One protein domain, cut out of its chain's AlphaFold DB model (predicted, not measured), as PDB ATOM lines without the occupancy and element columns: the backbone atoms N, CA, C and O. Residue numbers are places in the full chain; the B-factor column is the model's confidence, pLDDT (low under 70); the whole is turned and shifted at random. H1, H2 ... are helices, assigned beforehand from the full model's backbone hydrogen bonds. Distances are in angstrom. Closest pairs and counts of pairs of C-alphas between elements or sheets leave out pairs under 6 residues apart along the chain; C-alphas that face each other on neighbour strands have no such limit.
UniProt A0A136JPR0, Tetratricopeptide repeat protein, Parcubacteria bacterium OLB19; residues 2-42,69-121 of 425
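This is residues 2 to 42 and 69 to 121 of the 425 residues of the protein "Tetratricopeptide repeat protein" of Parcubacteria bacterium OLB19 (UniProt A0A136JPR0). Two helical hairpins, H1 with H2 and H3 with H4, follow each other along the long axis of a loose, flat model and come near each other only where the end of H1 nears H3. H3 is the longest helix; H4 folds back along its later part, while residues 69 to 77 of H3 stick out free. The printed part has 94 residues with four named helices, H1 to H4 in chain order, and no named strand; the class is all helix. The whole is loose, with a radius of gyration of the C-alphas of 18.0 A, and spans 57 by 31 by 16 A.

H1 is residues 2 to 19, 25.8 A long, with C-alpha 2 at (19.995, -10.712, -6.797). H2 is residues 24 to 42, 27.0 A long. H3 is residues 69 to 100, 46.9 A long, with C-alpha 69 at (3.516, 12.644, 6.933). H4 is residues 105 to 118, 20.0 A long, with C-alpha 118 at (23.463, 29.166, 0.402).

H1 and H2 touch as a helical hairpin, opposite ways at a steep tilt of 36 degrees, only just steep; their closest C-alphas, of Ala 10 and Met 33, are 4.9 A apart. H1 and H3 are close but not clearly touching, the closest C-alphas being those of Ile 18 and Ala 78 at 7.1 A, with a steep tilt of 63 degrees. H2 and H3 are apart. H3 touches H4 with residues 84 to 99 alone, a helical hairpin at a shallow tilt of 9 degrees, opposite ways; the closest C-alphas, of Ala 88 and Ser 115, are 4.4 A apart. H4 is apart from H1 and H2. In H1, H2, H3 and H4 every O i to N i+4 pair is within hydrogen-bond range.

The two C-alphas farthest apart, of Ser 42 and Pro 104, are 57.8 A from each other. Residues 43 to 68 are not printed, and C-alphas 42 and 69 are 26.3 A apart across this cut. The links H1 to H2 and H3 to H4 are tight. The mean pLDDT of the printed part is 87.2, and residues 18 to 21 are under 70.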
ATOM      1  N   ILE A   2      19.893 -11.957  -6.003       82.00
ATOM      2  CA  ILE A   2      19.995 -10.712  -6.797       82.00
ATOM      3  C   ILE A   2      19.106  -9.577  -6.254       82.00
ATOM      4  O   ILE A   2      19.597  -8.474  -6.075       82.00
ATOM      5  N   GLY A   3      17.841  -9.848  -5.911       83.62
ATOM      6  CA  GLY A   3      16.932  -8.809  -5.392       83.62
ATOM      7  C   GLY A   3      17.324  -8.229  -4.029       83.62
ATOM      8  O   GLY A   3      17.125  -7.049  -3.784       83.62
ATOM      9  N   VAL A   4      17.921  -9.041  -3.148       85.50
ATOM     10  CA  VAL A   4      18.432  -8.554  -1.852       85.50
ATOM     11  C   VAL A   4      19.654  -7.673  -2.082       85.50
ATOM     12  O   VAL A   4      19.769  -6.617  -1.475       85.50
ATOM     13  N   LEU A   5      20.535  -8.080  -2.999       90.62
ATOM     14  CA  LEU A   5      21.725  -7.314  -3.348       90.62
ATOM     15  C   LEU A   5      21.357  -5.955  -3.961       90.62
ATOM     16  O   LEU A   5      21.860  -4.938  -3.501       90.62
ATOM     17  N   THR A   6      20.450  -5.910  -4.942       92.00
ATOM     18  CA  THR A   6      20.034  -4.646  -5.575       92.00
ATOM     19  C   THR A   6      19.284  -3.729  -4.609       92.00
ATOM     20  O   THR A   6      19.501  -2.521  -4.646       92.00
ATOM     21  N   PHE A   7      18.470  -4.280  -3.703       90.75
ATOM     22  CA  PHE A   7      17.796  -3.511  -2.654       90.75
ATOM     23  C   PHE A   7      18.779  -2.903  -1.647       90.75
ATOM     24  O   PHE A   7      18.712  -1.708  -1.369       90.75
ATOM     25  N   VAL A   8      19.714  -3.703  -1.122       92.62
ATOM     26  CA  VAL A   8      20.729  -3.228  -0.166       92.62
ATOM     27  C   VAL A   8      21.635  -2.185  -0.820       92.62
ATOM     28  O   VAL A   8      21.901  -1.154  -0.207       92.62
ATOM     29  N   SER A   9      22.040  -2.393  -2.076       90.38
ATOM     30  CA  SER A   9      22.810  -1.406  -2.840       90.38
ATOM     31  C   SER A   9      22.031  -0.107  -3.058       90.38
ATOM     32  O   SER A   9      22.586   0.967  -2.856       90.38
ATOM     33  N   ALA A  10      20.744  -0.173  -3.419       91.06
ATOM     34  CA  ALA A  10      19.908   1.019  -3.557       91.06
ATOM     35  C   ALA A  10      19.784   1.780  -2.227       91.06
ATOM     36  O   ALA A  10      19.966   2.994  -2.196       91.06
ATOM     37  N   LEU A  11      19.525   1.067  -1.126       90.38
ATOM     38  CA  LEU A  11      19.411   1.650   0.211       90.38
ATOM     39  C   LEU A  11      20.715   2.331   0.644       90.38
ATOM     40  O   LEU A  11      20.686   3.458   1.128       90.38
ATOM     41  N   TYR A  12      21.854   1.672   0.433       91.62
ATOM     42  CA  TYR A  12      23.174   2.227   0.722       91.62
ATOM     43  C   TYR A  12      23.446   3.510  -0.067       91.62
ATOM     44  O   TYR A  12      23.880   4.504   0.507       91.62
ATOM     45  N   LEU A  13      23.146   3.520  -1.368       88.50
ATOM     46  CA  LEU A  13      23.378   4.688  -2.214       88.50
ATOM     47  C   LEU A  13      22.456   5.864  -1.855       88.50
ATOM     48  O   LEU A  13      22.896   7.009  -1.897       88.50
ATOM     49  N   TRP A  14      21.213   5.599  -1.438       85.12
ATOM     50  CA  TRP A  14      20.329   6.629  -0.882       85.12
ATOM     51  C   TRP A  14      20.833   7.168   0.459       85.12
ATOM     52  O   TRP A  14      20.802   8.376   0.670       85.12
ATOM     53  N   LEU A  15      21.333   6.304   1.347       83.50
ATOM     54  CA  LEU A  15      21.944   6.731   2.611       83.50
ATOM     55  C   LEU A  15      23.183   7.597   2.365       83.50
ATOM     56  O   LEU A  15      23.325   8.641   2.994       83.50
ATOM     57  N   ILE A  16      24.033   7.220   1.408       81.12
ATOM     58  CA  ILE A  16      25.156   8.061   0.984       81.12
ATOM     59  C   ILE A  16      24.665   9.384   0.421       81.12
ATOM     60  O   ILE A  16      25.196  10.407   0.816       81.12
ATOM     61  N   ALA A  17      23.653   9.389  -0.446       72.75
ATOM     62  CA  ALA A  17      23.118  10.615  -1.041       72.75
ATOM     63  C   ALA A  17      22.508  11.588  -0.012       72.75
ATOM     64  O   ALA A  17      22.345  12.768  -0.309       72.75
ATOM     65  N   ILE A  18      22.146  11.096   1.177       67.69
ATOM     66  CA  ILE A  18      21.686  11.919   2.303       67.69
ATOM     67  C   ILE A  18      22.873  12.527   3.064       67.69
ATOM     68  O   ILE A  18      22.766  13.648   3.556       67.69
ATOM     69  N   VAL A  19      23.980  11.790   3.190       68.12
ATOM     70  CA  VAL A  19      25.156  12.198   3.981       68.12
ATOM     71  C   VAL A  19      26.176  12.985   3.146       68.12
ATOM     72  O   VAL A  19      26.843  13.873   3.665       68.12
ATOM     73  N   TYR A  20      26.284  12.694   1.852       65.19
ATOM     74  CA  TYR A  20      27.260  13.243   0.910       65.19
ATOM     75  C   TYR A  20      26.560  13.703  -0.365       65.19
ATOM     76  O   TYR A  20      25.545  13.122  -0.738       65.19
ATOM     77  N   VAL A  21      27.133  14.676  -1.087       58.22
ATOM     78  CA  VAL A  21      26.664  15.026  -2.439       58.22
ATOM     79  C   VAL A  21      27.011  13.874  -3.375       58.22
ATOM     80  O   VAL A  21      28.188  13.673  -3.692       58.22
ATOM     81  N   PRO A  22      26.025  13.097  -3.840       72.25
ATOM     82  CA  PRO A  22      26.300  12.050  -4.798       72.25
ATOM     83  C   PRO A  22      26.672  12.715  -6.126       72.25
ATOM     84  O   PRO A  22      25.893  13.488  -6.685       72.25
ATOM     85  N   GLY A  23      27.852  12.399  -6.666       70.38
ATOM     86  CA  GLY A  23      28.169  12.760  -8.046       70.38
ATOM     87  C   GLY A  23      27.088  12.238  -9.002       70.38
ATOM     88  O   GLY A  23      26.352  11.301  -8.674       70.38
ATOM     89  N   SER A  24      27.002  12.799 -10.209       75.88
ATOM     90  CA  SER A  24      26.027  12.371 -11.229       75.88
ATOM     91  C   SER A  24      26.032  10.851 -11.451       75.88
ATOM     92  O   SER A  24      24.977  10.240 -11.613       75.88
ATOM     93  N   PHE A  25      27.209  10.226 -11.352       78.69
ATOM     94  CA  PHE A  25      27.379   8.775 -11.384       78.69
ATOM     95  C   PHE A  25      26.693   8.048 -10.217       78.69
ATOM     96  O   PHE A  25      25.985   7.069 -10.446       78.69
ATOM     97  N   ILE A  26      26.865   8.523  -8.979       83.31
ATOM     98  CA  ILE A  26      26.223   7.925  -7.801       83.31
ATOM     99  C   ILE A  26      24.708   8.050  -7.940       83.31
ATOM    100  O   ILE A  26      24.021   7.055  -7.768       83.31
ATOM    101  N   MET A  27      24.184   9.209  -8.358       84.50
ATOM    102  CA  MET A  27      22.744   9.384  -8.597       84.50
ATOM    103  C   MET A  27      22.199   8.441  -9.671       84.50
ATOM    104  O   MET A  27      21.141   7.834  -9.485       84.50
ATOM    105  N   LEU A  28      22.931   8.274 -10.775       87.19
ATOM    106  CA  LEU A  28      22.575   7.328 -11.830       87.19
ATOM    107  C   LEU A  28      22.551   5.890 -11.296       87.19
ATOM    108  O   LEU A  28      21.601   5.152 -11.555       87.19
ATOM    109  N   MET A  29      23.564   5.498 -10.518       89.00
ATOM    110  CA  MET A  29      23.623   4.183  -9.878       89.00
ATOM    111  C   MET A  29      22.495   3.991  -8.864       89.00
ATOM    112  O   MET A  29      21.880   2.928  -8.846       89.00
ATOM    113  N   THR A  30      22.157   5.011  -8.071       90.12
ATOM    114  CA  THR A  30      21.035   4.978  -7.126       90.12
ATOM    115  C   THR A  30      19.725   4.705  -7.858       90.12
ATOM    116  O   THR A  30      18.976   3.801  -7.473       90.12
ATOM    117  N   ALA A  31      19.461   5.436  -8.946       90.06
ATOM    118  CA  ALA A  31      18.267   5.253  -9.765       90.06
ATOM    119  C   ALA A  31      18.230   3.859 -10.413       90.06
ATOM    120  O   ALA A  31      17.208   3.173 -10.346       90.06
ATOM    121  N   LEU A  32      19.356   3.406 -10.974       94.94
ATOM    122  CA  LEU A  32      19.491   2.091 -11.599       94.94
ATOM    123  C   LEU A  32      19.249   0.954 -10.595       94.94
ATOM    124  O   LEU A  32      18.455   0.056 -10.868       94.94
ATOM    125  N   MET A  33      19.900   0.992  -9.428       94.69
ATOM    126  CA  MET A  33      19.755  -0.036  -8.390       94.69
ATOM    127  C   MET A  33      18.339  -0.056  -7.815       94.69
ATOM    128  O   MET A  33      17.776  -1.133  -7.610       94.69
ATOM    129  N   THR A  34      17.728   1.118  -7.624       93.62
ATOM    130  CA  THR A  34      16.324   1.231  -7.200       93.62
ATOM    131  C   THR A  34      15.396   0.600  -8.244       93.62
ATOM    132  O   THR A  34      14.561  -0.238  -7.903       93.62
ATOM    133  N   GLY A  35      15.584   0.927  -9.528       91.75
ATOM    134  CA  GLY A  35      14.812   0.358 -10.633       91.75
ATOM    135  C   GLY A  35      14.964  -1.161 -10.746       91.75
ATOM    136  O   GLY A  35      13.966  -1.874 -10.845       91.75
ATOM    137  N   LEU A  36      16.193  -1.677 -10.649       93.00
ATOM    138  CA  LEU A  36      16.474  -3.116 -10.653       93.00
ATOM    139  C   LEU A  36      15.856  -3.828  -9.447       93.00
ATOM    140  O   LEU A  36      15.308  -4.918  -9.597       93.00
ATOM    141  N   SER A  37      15.908  -3.226  -8.257       91.25
ATOM    142  CA  SER A  37      15.253  -3.766  -7.062       91.25
ATOM    143  C   SER A  37      13.745  -3.910  -7.274       91.25
ATOM    144  O   SER A  37      13.186  -4.977  -7.015       91.25
ATOM    145  N   LEU A  38      13.086  -2.872  -7.800       88.38
ATOM    146  CA  LEU A  38      11.650  -2.898  -8.097       88.38
ATOM    147  C   LEU A  38      11.304  -3.919  -9.191       88.38
ATOM    148  O   LEU A  38      10.337  -4.668  -9.048       88.38
ATOM    149  N   ALA A  39      12.112  -3.996 -10.251       88.56
ATOM    150  CA  ALA A  39      11.919  -4.948 -11.339       88.56
ATOM    151  C   ALA A  39      12.041  -6.403 -10.859       88.56
ATOM    152  O   ALA A  39      11.181  -7.226 -11.165       88.56
ATOM    153  N   VAL A  40      13.062  -6.719 -10.052       88.69
ATOM    154  CA  VAL A  40      13.257  -8.062  -9.481       88.69
ATOM    155  C   VAL A  40      12.146  -8.411  -8.488       88.69
ATOM    156  O   VAL A  40      11.698  -9.559  -8.453       88.69
ATOM    157  N   TYR A  41      11.684  -7.444  -7.695       83.25
ATOM    158  CA  TYR A  41      10.564  -7.640  -6.774       83.25
ATOM    159  C   TYR A  41       9.257  -7.959  -7.521       83.25
ATOM    160  O   TYR A  41       8.566  -8.914  -7.167       83.25
ATOM    161  N   SER A  42       8.969  -7.214  -8.594       82.69
ATOM    162  CA  SER A  42       7.803  -7.419  -9.461       82.69
ATOM    163  C   SER A  42       7.858  -8.761 -10.205       82.69
ATOM    164  O   SER A  42       6.920  -9.553 -10.137       82.69
ATOM    165  N   LEU A  69       3.118  11.284   6.550       91.56
ATOM    166  CA  LEU A  69       3.516  12.644   6.933       91.56
ATOM    167  C   LEU A  69       5.016  12.744   7.226       91.56
ATOM    168  O   LEU A  69       5.651  13.709   6.806       91.56
ATOM    169  N   PHE A  70       5.591  11.741   7.891       91.31
ATOM    170  CA  PHE A  70       7.029  11.656   8.124       91.31
ATOM    171  C   PHE A  70       7.802  11.561   6.806       91.31
ATOM    172  O   PHE A  70       8.748  12.315   6.613       91.31
ATOM    173  N   VAL A  71       7.381  10.693   5.879       85.00
ATOM    174  CA  VAL A  71       8.020  10.549   4.563       85.00
ATOM    175  C   VAL A  71       7.942  11.855   3.778       85.00
ATOM    176  O   VAL A  71       8.957  12.291   3.243       85.00
ATOM    177  N   ILE A  72       6.780  12.514   3.742       89.38
ATOM    178  CA  ILE A  72       6.624  13.810   3.068       89.38
ATOM    179  C   ILE A  72       7.555  14.849   3.700       89.38
ATOM    180  O   ILE A  72       8.336  15.476   2.988       89.38
ATOM    181  N   GLY A  73       7.527  14.990   5.028       90.44
ATOM    182  CA  GLY A  73       8.379  15.938   5.746       90.44
ATOM    183  C   GLY A  73       9.870  15.674   5.526       90.44
ATOM    184  O   GLY A  73      10.625  16.604   5.252       90.44
ATOM    185  N   PHE A  74      10.282  14.407   5.569       85.06
ATOM    186  CA  PHE A  74      11.656  13.989   5.316       85.06
ATOM    187  C   PHE A  74      12.091  14.291   3.878       85.06
ATOM    188  O   PHE A  74      13.150  14.879   3.677       85.06
ATOM    189  N   VAL A  75      11.271  13.955   2.877       82.00
ATOM    190  CA  VAL A  75      11.572  14.230   1.462       82.00
ATOM    191  C   VAL A  75      11.664  15.732   1.205       82.00
ATOM    192  O   VAL A  75      12.590  16.172   0.523       82.00
ATOM    193  N   THR A  76      10.761  16.538   1.767       88.12
ATOM    194  CA  THR A  76      10.827  18.001   1.659       88.12
ATOM    195  C   THR A  76      12.097  18.552   2.308       88.12
ATOM    196  O   THR A  76      12.802  19.341   1.680       88.12
ATOM    197  N   PHE A  77      12.428  18.107   3.524       86.50
ATOM    198  CA  PHE A  77      13.649  18.509   4.226       86.50
ATOM    199  C   PHE A  77      14.916  18.126   3.447       86.50
ATOM    200  O   PHE A  77      15.797  18.964   3.253       86.50
ATOM    201  N   ALA A  78      14.998  16.888   2.956       78.88
ATOM    202  CA  ALA A  78      16.132  16.411   2.172       78.88
ATOM    203  C   ALA A  78      16.273  17.203   0.863       78.88
ATOM    204  O   ALA A  78      17.346  17.724   0.572       78.88
ATOM    205  N   THR A  79      15.176  17.384   0.119       81.31
ATOM    206  CA  THR A  79      15.173  18.140  -1.145       81.31
ATOM    207  C   THR A  79      15.620  19.583  -0.928       81.31
ATOM    208  O   THR A  79      16.407  20.099  -1.716       81.31
ATOM    209  N   TYR A  80      15.160  20.230   0.145       87.19
ATOM    210  CA  TYR A  80      15.554  21.594   0.489       87.19
ATOM    211  C   TYR A  80      17.061  21.712   0.760       87.19
ATOM    212  O   TYR A  80      17.722  22.567   0.170       87.19
ATOM    213  N   ASN A  81      17.622  20.834   1.599       82.31
ATOM    214  CA  ASN A  81      19.050  20.868   1.931       82.31
ATOM    215  C   ASN A  81      19.937  20.528   0.725       82.31
ATOM    216  O   ASN A  81      20.885  21.259   0.442       82.31
ATOM    217  N   VAL A  82      19.587  19.486  -0.037       81.75
ATOM    218  CA  VAL A  82      20.324  19.100  -1.253       81.75
ATOM    219  C   VAL A  82      20.271  20.215  -2.297       81.75
ATOM    220  O   VAL A  82      21.282  20.522  -2.922       81.75
ATOM    221  N   SER A  83      19.122  20.879  -2.453       85.88
ATOM    222  CA  SER A  83      18.973  21.999  -3.390       85.88
ATOM    223  C   SER A  83      19.844  23.192  -2.993       85.88
ATOM    224  O   SER A  83      20.505  23.773  -3.850       85.88
ATOM    225  N   ARG A  84      19.899  23.544  -1.700       89.81
ATOM    226  CA  ARG A  84      20.790  24.600  -1.188       89.81
ATOM    227  C   ARG A  84      22.260  24.295  -1.459       89.81
ATOM    228  O   ARG A  84      22.973  25.155  -1.971       89.81
ATOM    229  N   GLN A  85      22.689  23.074  -1.160       84.88
ATOM    230  CA  GLN A  85      24.059  22.631  -1.394       84.88
ATOM    231  C   GLN A  85      24.414  22.613  -2.888       84.88
ATOM    232  O   GLN A  85      25.463  23.120  -3.277       84.88
ATOM    233  N   PHE A  86      23.518  22.110  -3.742       85.56
ATOM    234  CA  PHE A  86      23.700  22.101  -5.197       85.56
ATOM    235  C   PHE A  86      23.801  23.519  -5.777       85.56
ATOM    236  O   PHE A  86      24.650  23.786  -6.631       85.56
ATOM    237  N   LEU A  87      22.965  24.450  -5.304       91.94
ATOM    238  CA  LEU A  87      23.037  25.855  -5.705       91.94
ATOM    239  C   LEU A  87      24.349  26.504  -5.254       91.94
ATOM    240  O   LEU A  87      24.968  27.199  -6.058       91.94
ATOM    241  N   ALA A  88      24.801  26.244  -4.022       91.81
ATOM    242  CA  ALA A  88      26.090  26.728  -3.525       91.81
ATOM    243  C   ALA A  88      27.252  26.216  -4.389       91.81
ATOM    244  O   ALA A  88      28.100  26.996  -4.816       91.81
ATOM    245  N   GLN A  89      27.249  24.928  -4.739       87.19
ATOM    246  CA  GLN A  89      28.272  24.332  -5.598       87.19
ATOM    247  C   GLN A  89      28.229  24.889  -7.028       87.19
ATOM    248  O   GLN A  89      29.265  25.203  -7.606       87.19
ATOM    249  N   THR A  90      27.034  25.078  -7.589       88.56
ATOM    250  CA  THR A  90      26.864  25.708  -8.907       88.56
ATOM    251  C   THR A  90      27.383  27.143  -8.907       88.56
ATOM    252  O   THR A  90      28.000  27.584  -9.874       88.56
ATOM    253  N   ASN A  91      27.149  27.883  -7.825       91.62
ATOM    254  CA  ASN A  91      27.676  29.230  -7.669       91.62
ATOM    255  C   ASN A  91      29.204  29.224  -7.517       91.62
ATOM    256  O   ASN A  91      29.882  30.025  -8.152       91.62
ATOM    257  N   TYR A  92      29.759  28.264  -6.777       91.69
ATOM    258  CA  TYR A  92      31.202  28.073  -6.661       91.69
ATOM    259  C   TYR A  92      31.876  27.738  -8.001       91.69
ATOM    260  O   TYR A  92      32.930  28.281  -8.307       91.69
ATOM    261  N   PHE A  93      31.252  26.947  -8.879       89.38
ATOM    262  CA  PHE A  93      31.796  26.749 -10.232       89.38
ATOM    263  C   PHE A  93      31.917  28.063 -11.020       89.38
ATOM    264  O   PHE A  93      32.864  28.241 -11.786       89.38
ATOM    265  N   LYS A  94      31.005  29.019 -10.801       92.81
ATOM    266  CA  LYS A  94      31.125  30.360 -11.391       92.81
ATOM    267  C   LYS A  94      32.267  31.164 -10.770       92.81
ATOM    268  O   LYS A  94      32.848  31.980 -11.473       92.81
ATOM    269  N   VAL A  95      32.591  30.945  -9.492       91.81
ATOM    270  CA  VAL A  95      33.766  31.545  -8.833       91.81
ATOM    271  C   VAL A  95      35.044  31.093  -9.536       91.81
ATOM    272  O   VAL A  95      35.854  31.928  -9.921       91.81
ATOM    273  N   VAL A  96      35.188  29.790  -9.795       88.94
ATOM    274  CA  VAL A  96      36.349  29.245 -10.523       88.94
ATOM    275  C   VAL A  96      36.474  29.871 -11.919       88.94
ATOM    276  O   VAL A  96      37.552  30.300 -12.320       88.94
ATOM    277  N   GLN A  97      35.357  30.016 -12.637       87.94
ATOM    278  CA  GLN A  97      35.342  30.701 -13.934       87.94
ATOM    279  C   GLN A  97      35.669  32.203 -13.827       87.94
ATOM    280  O   GLN A  97      36.269  32.777 -14.731       87.94
ATOM    281  N   ALA A  98      35.264  32.864 -12.741       90.06
ATOM    282  CA  ALA A  98      35.579  34.269 -12.501       90.06
ATOM    283  C   ALA A  98      37.087  34.482 -12.303       90.06
ATOM    284  O   ALA A  98      37.634  35.434 -12.863       90.06
ATOM    285  N   PHE A  99      37.760  33.569 -11.592       85.50
ATOM    286  CA  PHE A  99      39.221  33.554 -11.490       85.50
ATOM    287  C   PHE A  99      39.880  33.383 -12.860       85.50
ATOM    288  O   PHE A  99      40.740  34.181 -13.214       85.50
ATOM    289  N   SER A 100      39.425  32.428 -13.682       84.94
ATOM    290  CA  SER A 100      39.999  32.218 -15.023       84.94
ATOM    291  C   SER A 100      39.783  33.401 -15.981       84.94
ATOM    292  O   SER A 100      40.419  33.481 -17.025       84.94
ATOM    293  N   GLN A 101      38.847  34.297 -15.664       90.00
ATOM    294  CA  GLN A 101      38.559  35.519 -16.421       90.00
ATOM    295  C   GLN A 101      39.239  36.763 -15.829       90.00
ATOM    296  O   GLN A 101      38.959  37.867 -16.294       90.00
ATOM    297  N   ASN A 102      40.095  36.608 -14.810       87.75
ATOM    298  CA  ASN A 102      40.750  37.708 -14.096       87.75
ATOM    299  C   ASN A 102      39.761  38.777 -13.602       87.75
ATOM    300  O   ASN A 102      40.027  39.980 -13.673       87.75
ATOM    301  N   LYS A 103      38.587  38.349 -13.121       89.38
ATOM    302  CA  LYS A 103      37.614  39.275 -12.539       89.38
ATOM    303  C   LYS A 103      38.161  39.937 -11.265       89.38
ATOM    304  O   LYS A 103      38.985  39.338 -10.573       89.38
ATOM    305  N   PRO A 104      37.687  41.146 -10.906       91.00
ATOM    306  CA  PRO A 104      38.116  41.815  -9.681       91.00
ATOM    307  C   PRO A 104      37.870  40.953  -8.434       91.00
ATOM    308  O   PRO A 104      36.778  40.412  -8.259       91.00
ATOM    309  N   LEU A 105      38.852  40.893  -7.526       87.38
ATOM    310  CA  LEU A 105      38.786  40.063  -6.312       87.38
ATOM    311  C   LEU A 105      37.557  40.377  -5.439       87.38
ATOM    312  O   LEU A 105      36.955  39.472  -4.875       87.38
ATOM    313  N   ALA A 106      37.117  41.639  -5.388       89.50
ATOM    314  CA  ALA A 106      35.906  42.028  -4.664       89.50
ATOM    315  C   ALA A 106      34.623  41.387  -5.238       89.50
ATOM    316  O   ALA A 106      33.720  41.036  -4.483       89.50
ATOM    317  N   GLU A 107      34.533  41.204  -6.562       93.81
ATOM    318  CA  GLU A 107      33.396  40.509  -7.186       93.81
ATOM    319  C   GLU A 107      33.420  39.017  -6.831       93.81
ATOM    320  O   GLU A 107      32.391  38.435  -6.487       93.81
ATOM    321  N   ILE A 108      34.613  38.418  -6.852       93.69
ATOM    322  CA  ILE A 108      34.844  37.018  -6.484       93.69
ATOM    323  C   ILE A 108      34.460  36.768  -5.015       93.69
ATOM    324  O   ILE A 108      33.766  35.791  -4.730       93.69
ATOM    325  N   ASP A 109      34.825  37.667  -4.096       94.25
ATOM    326  CA  ASP A 109      34.460  37.569  -2.675       94.25
ATOM    327  C   ASP A 109      32.939  37.576  -2.464       94.25
ATOM    328  O   ASP A 109      32.405  36.738  -1.738       94.25
ATOM    329  N   VAL A 110      32.206  38.452  -3.163       95.50
ATOM    330  CA  VAL A 110      30.731  38.485  -3.110       95.50
ATOM    331  C   VAL A 110      30.130  37.171  -3.618       95.50
ATOM    332  O   VAL A 110      29.165  36.653  -3.047       95.50
ATOM    333  N   MET A 111      30.702  36.594  -4.678       94.94
ATOM    334  CA  MET A 111      30.264  35.297  -5.191       94.94
ATOM    335  C   MET A 111      30.532  34.170  -4.183       94.94
ATOM    336  O   MET A 111      29.648  33.336  -3.970       94.94
ATOM    337  N   LEU A 112      31.693  34.162  -3.524       95.00
ATOM    338  CA  LEU A 112      32.017  33.212  -2.454       95.00
ATOM    339  C   LEU A 112      31.083  33.368  -1.248       95.00
ATOM    340  O   LEU A 112      30.544  32.376  -0.759       95.00
ATOM    341  N   GLN A 113      30.815  34.602  -0.820       95.25
ATOM    342  CA  GLN A 113      29.889  34.902   0.270       95.25
ATOM    343  C   GLN A 113      28.464  34.418  -0.045       95.25
ATOM    344  O   GLN A 113      27.774  33.893   0.827       95.25
ATOM    345  N   SER A 114      28.020  34.545  -1.296       95.19
ATOM    346  CA  SER A 114      26.735  33.993  -1.742       95.19
ATOM    347  C   SER A 114      26.705  32.460  -1.636       95.19
ATOM    348  O   SER A 114      25.735  31.892  -1.128       95.19
ATOM    349  N   SER A 115      27.785  31.772  -2.028       94.56
ATOM    350  CA  SER A 115      27.913  30.313  -1.855       94.56
ATOM    351  C   SER A 115      27.865  29.907  -0.379       94.56
ATOM    352  O   SER A 115      27.136  28.982  -0.021       94.56
ATOM    353  N   GLU A 116      28.568  30.646   0.482       93.81
ATOM    354  CA  GLU A 116      28.576  30.463   1.937       93.81
ATOM    355  C   GLU A 116      27.169  30.609   2.548       93.81
ATOM    356  O   GLU A 116      26.740  29.776   3.348       93.81
ATOM    357  N   GLN A 117      26.410  31.636   2.151       93.19
ATOM    358  CA  GLN A 117      25.041  31.858   2.634       93.19
ATOM    359  C   GLN A 117      24.075  30.758   2.169       93.19
ATOM    360  O   GLN A 117      23.185  30.332   2.918       93.19
ATOM    361  N   LEU A 118      24.248  30.275   0.935       92.12
ATOM    362  CA  LEU A 118      23.463  29.166   0.402       92.12
ATOM    363  C   LEU A 118      23.733  27.884   1.185       92.12
ATOM    364  O   LEU A 118      22.773  27.217   1.575       92.12
ATOM    365  N   PHE A 119      24.996  27.567   1.473       88.44
ATOM    366  CA  PHE A 119      25.378  26.398   2.254       88.44
ATOM    367  C   PHE A 119      26.693  26.648   3.005       88.44
ATOM    368  O   PHE A 119      27.753  26.740   2.392       88.44
ATOM    369  N   GLY A 120      26.622  26.741   4.336       84.62
ATOM    370  CA  GLY A 120      27.751  27.107   5.196       84.62
ATOM    371  C   GLY A 120      28.776  25.986   5.366       84.62
ATOM    372  O   GLY A 120      28.856  25.402   6.441       84.62
ATOM    373  N   GLN A 121      29.523  25.679   4.305       88.88
ATOM    374  CA  GLN A 121      30.730  24.852   4.358       88.88
ATOM    375  C   GLN A 121      31.954  25.709   4.666       88.88
ATOM    376  O   GLN A 121      32.058  26.848   4.205       88.88
TER     377      GLN A 121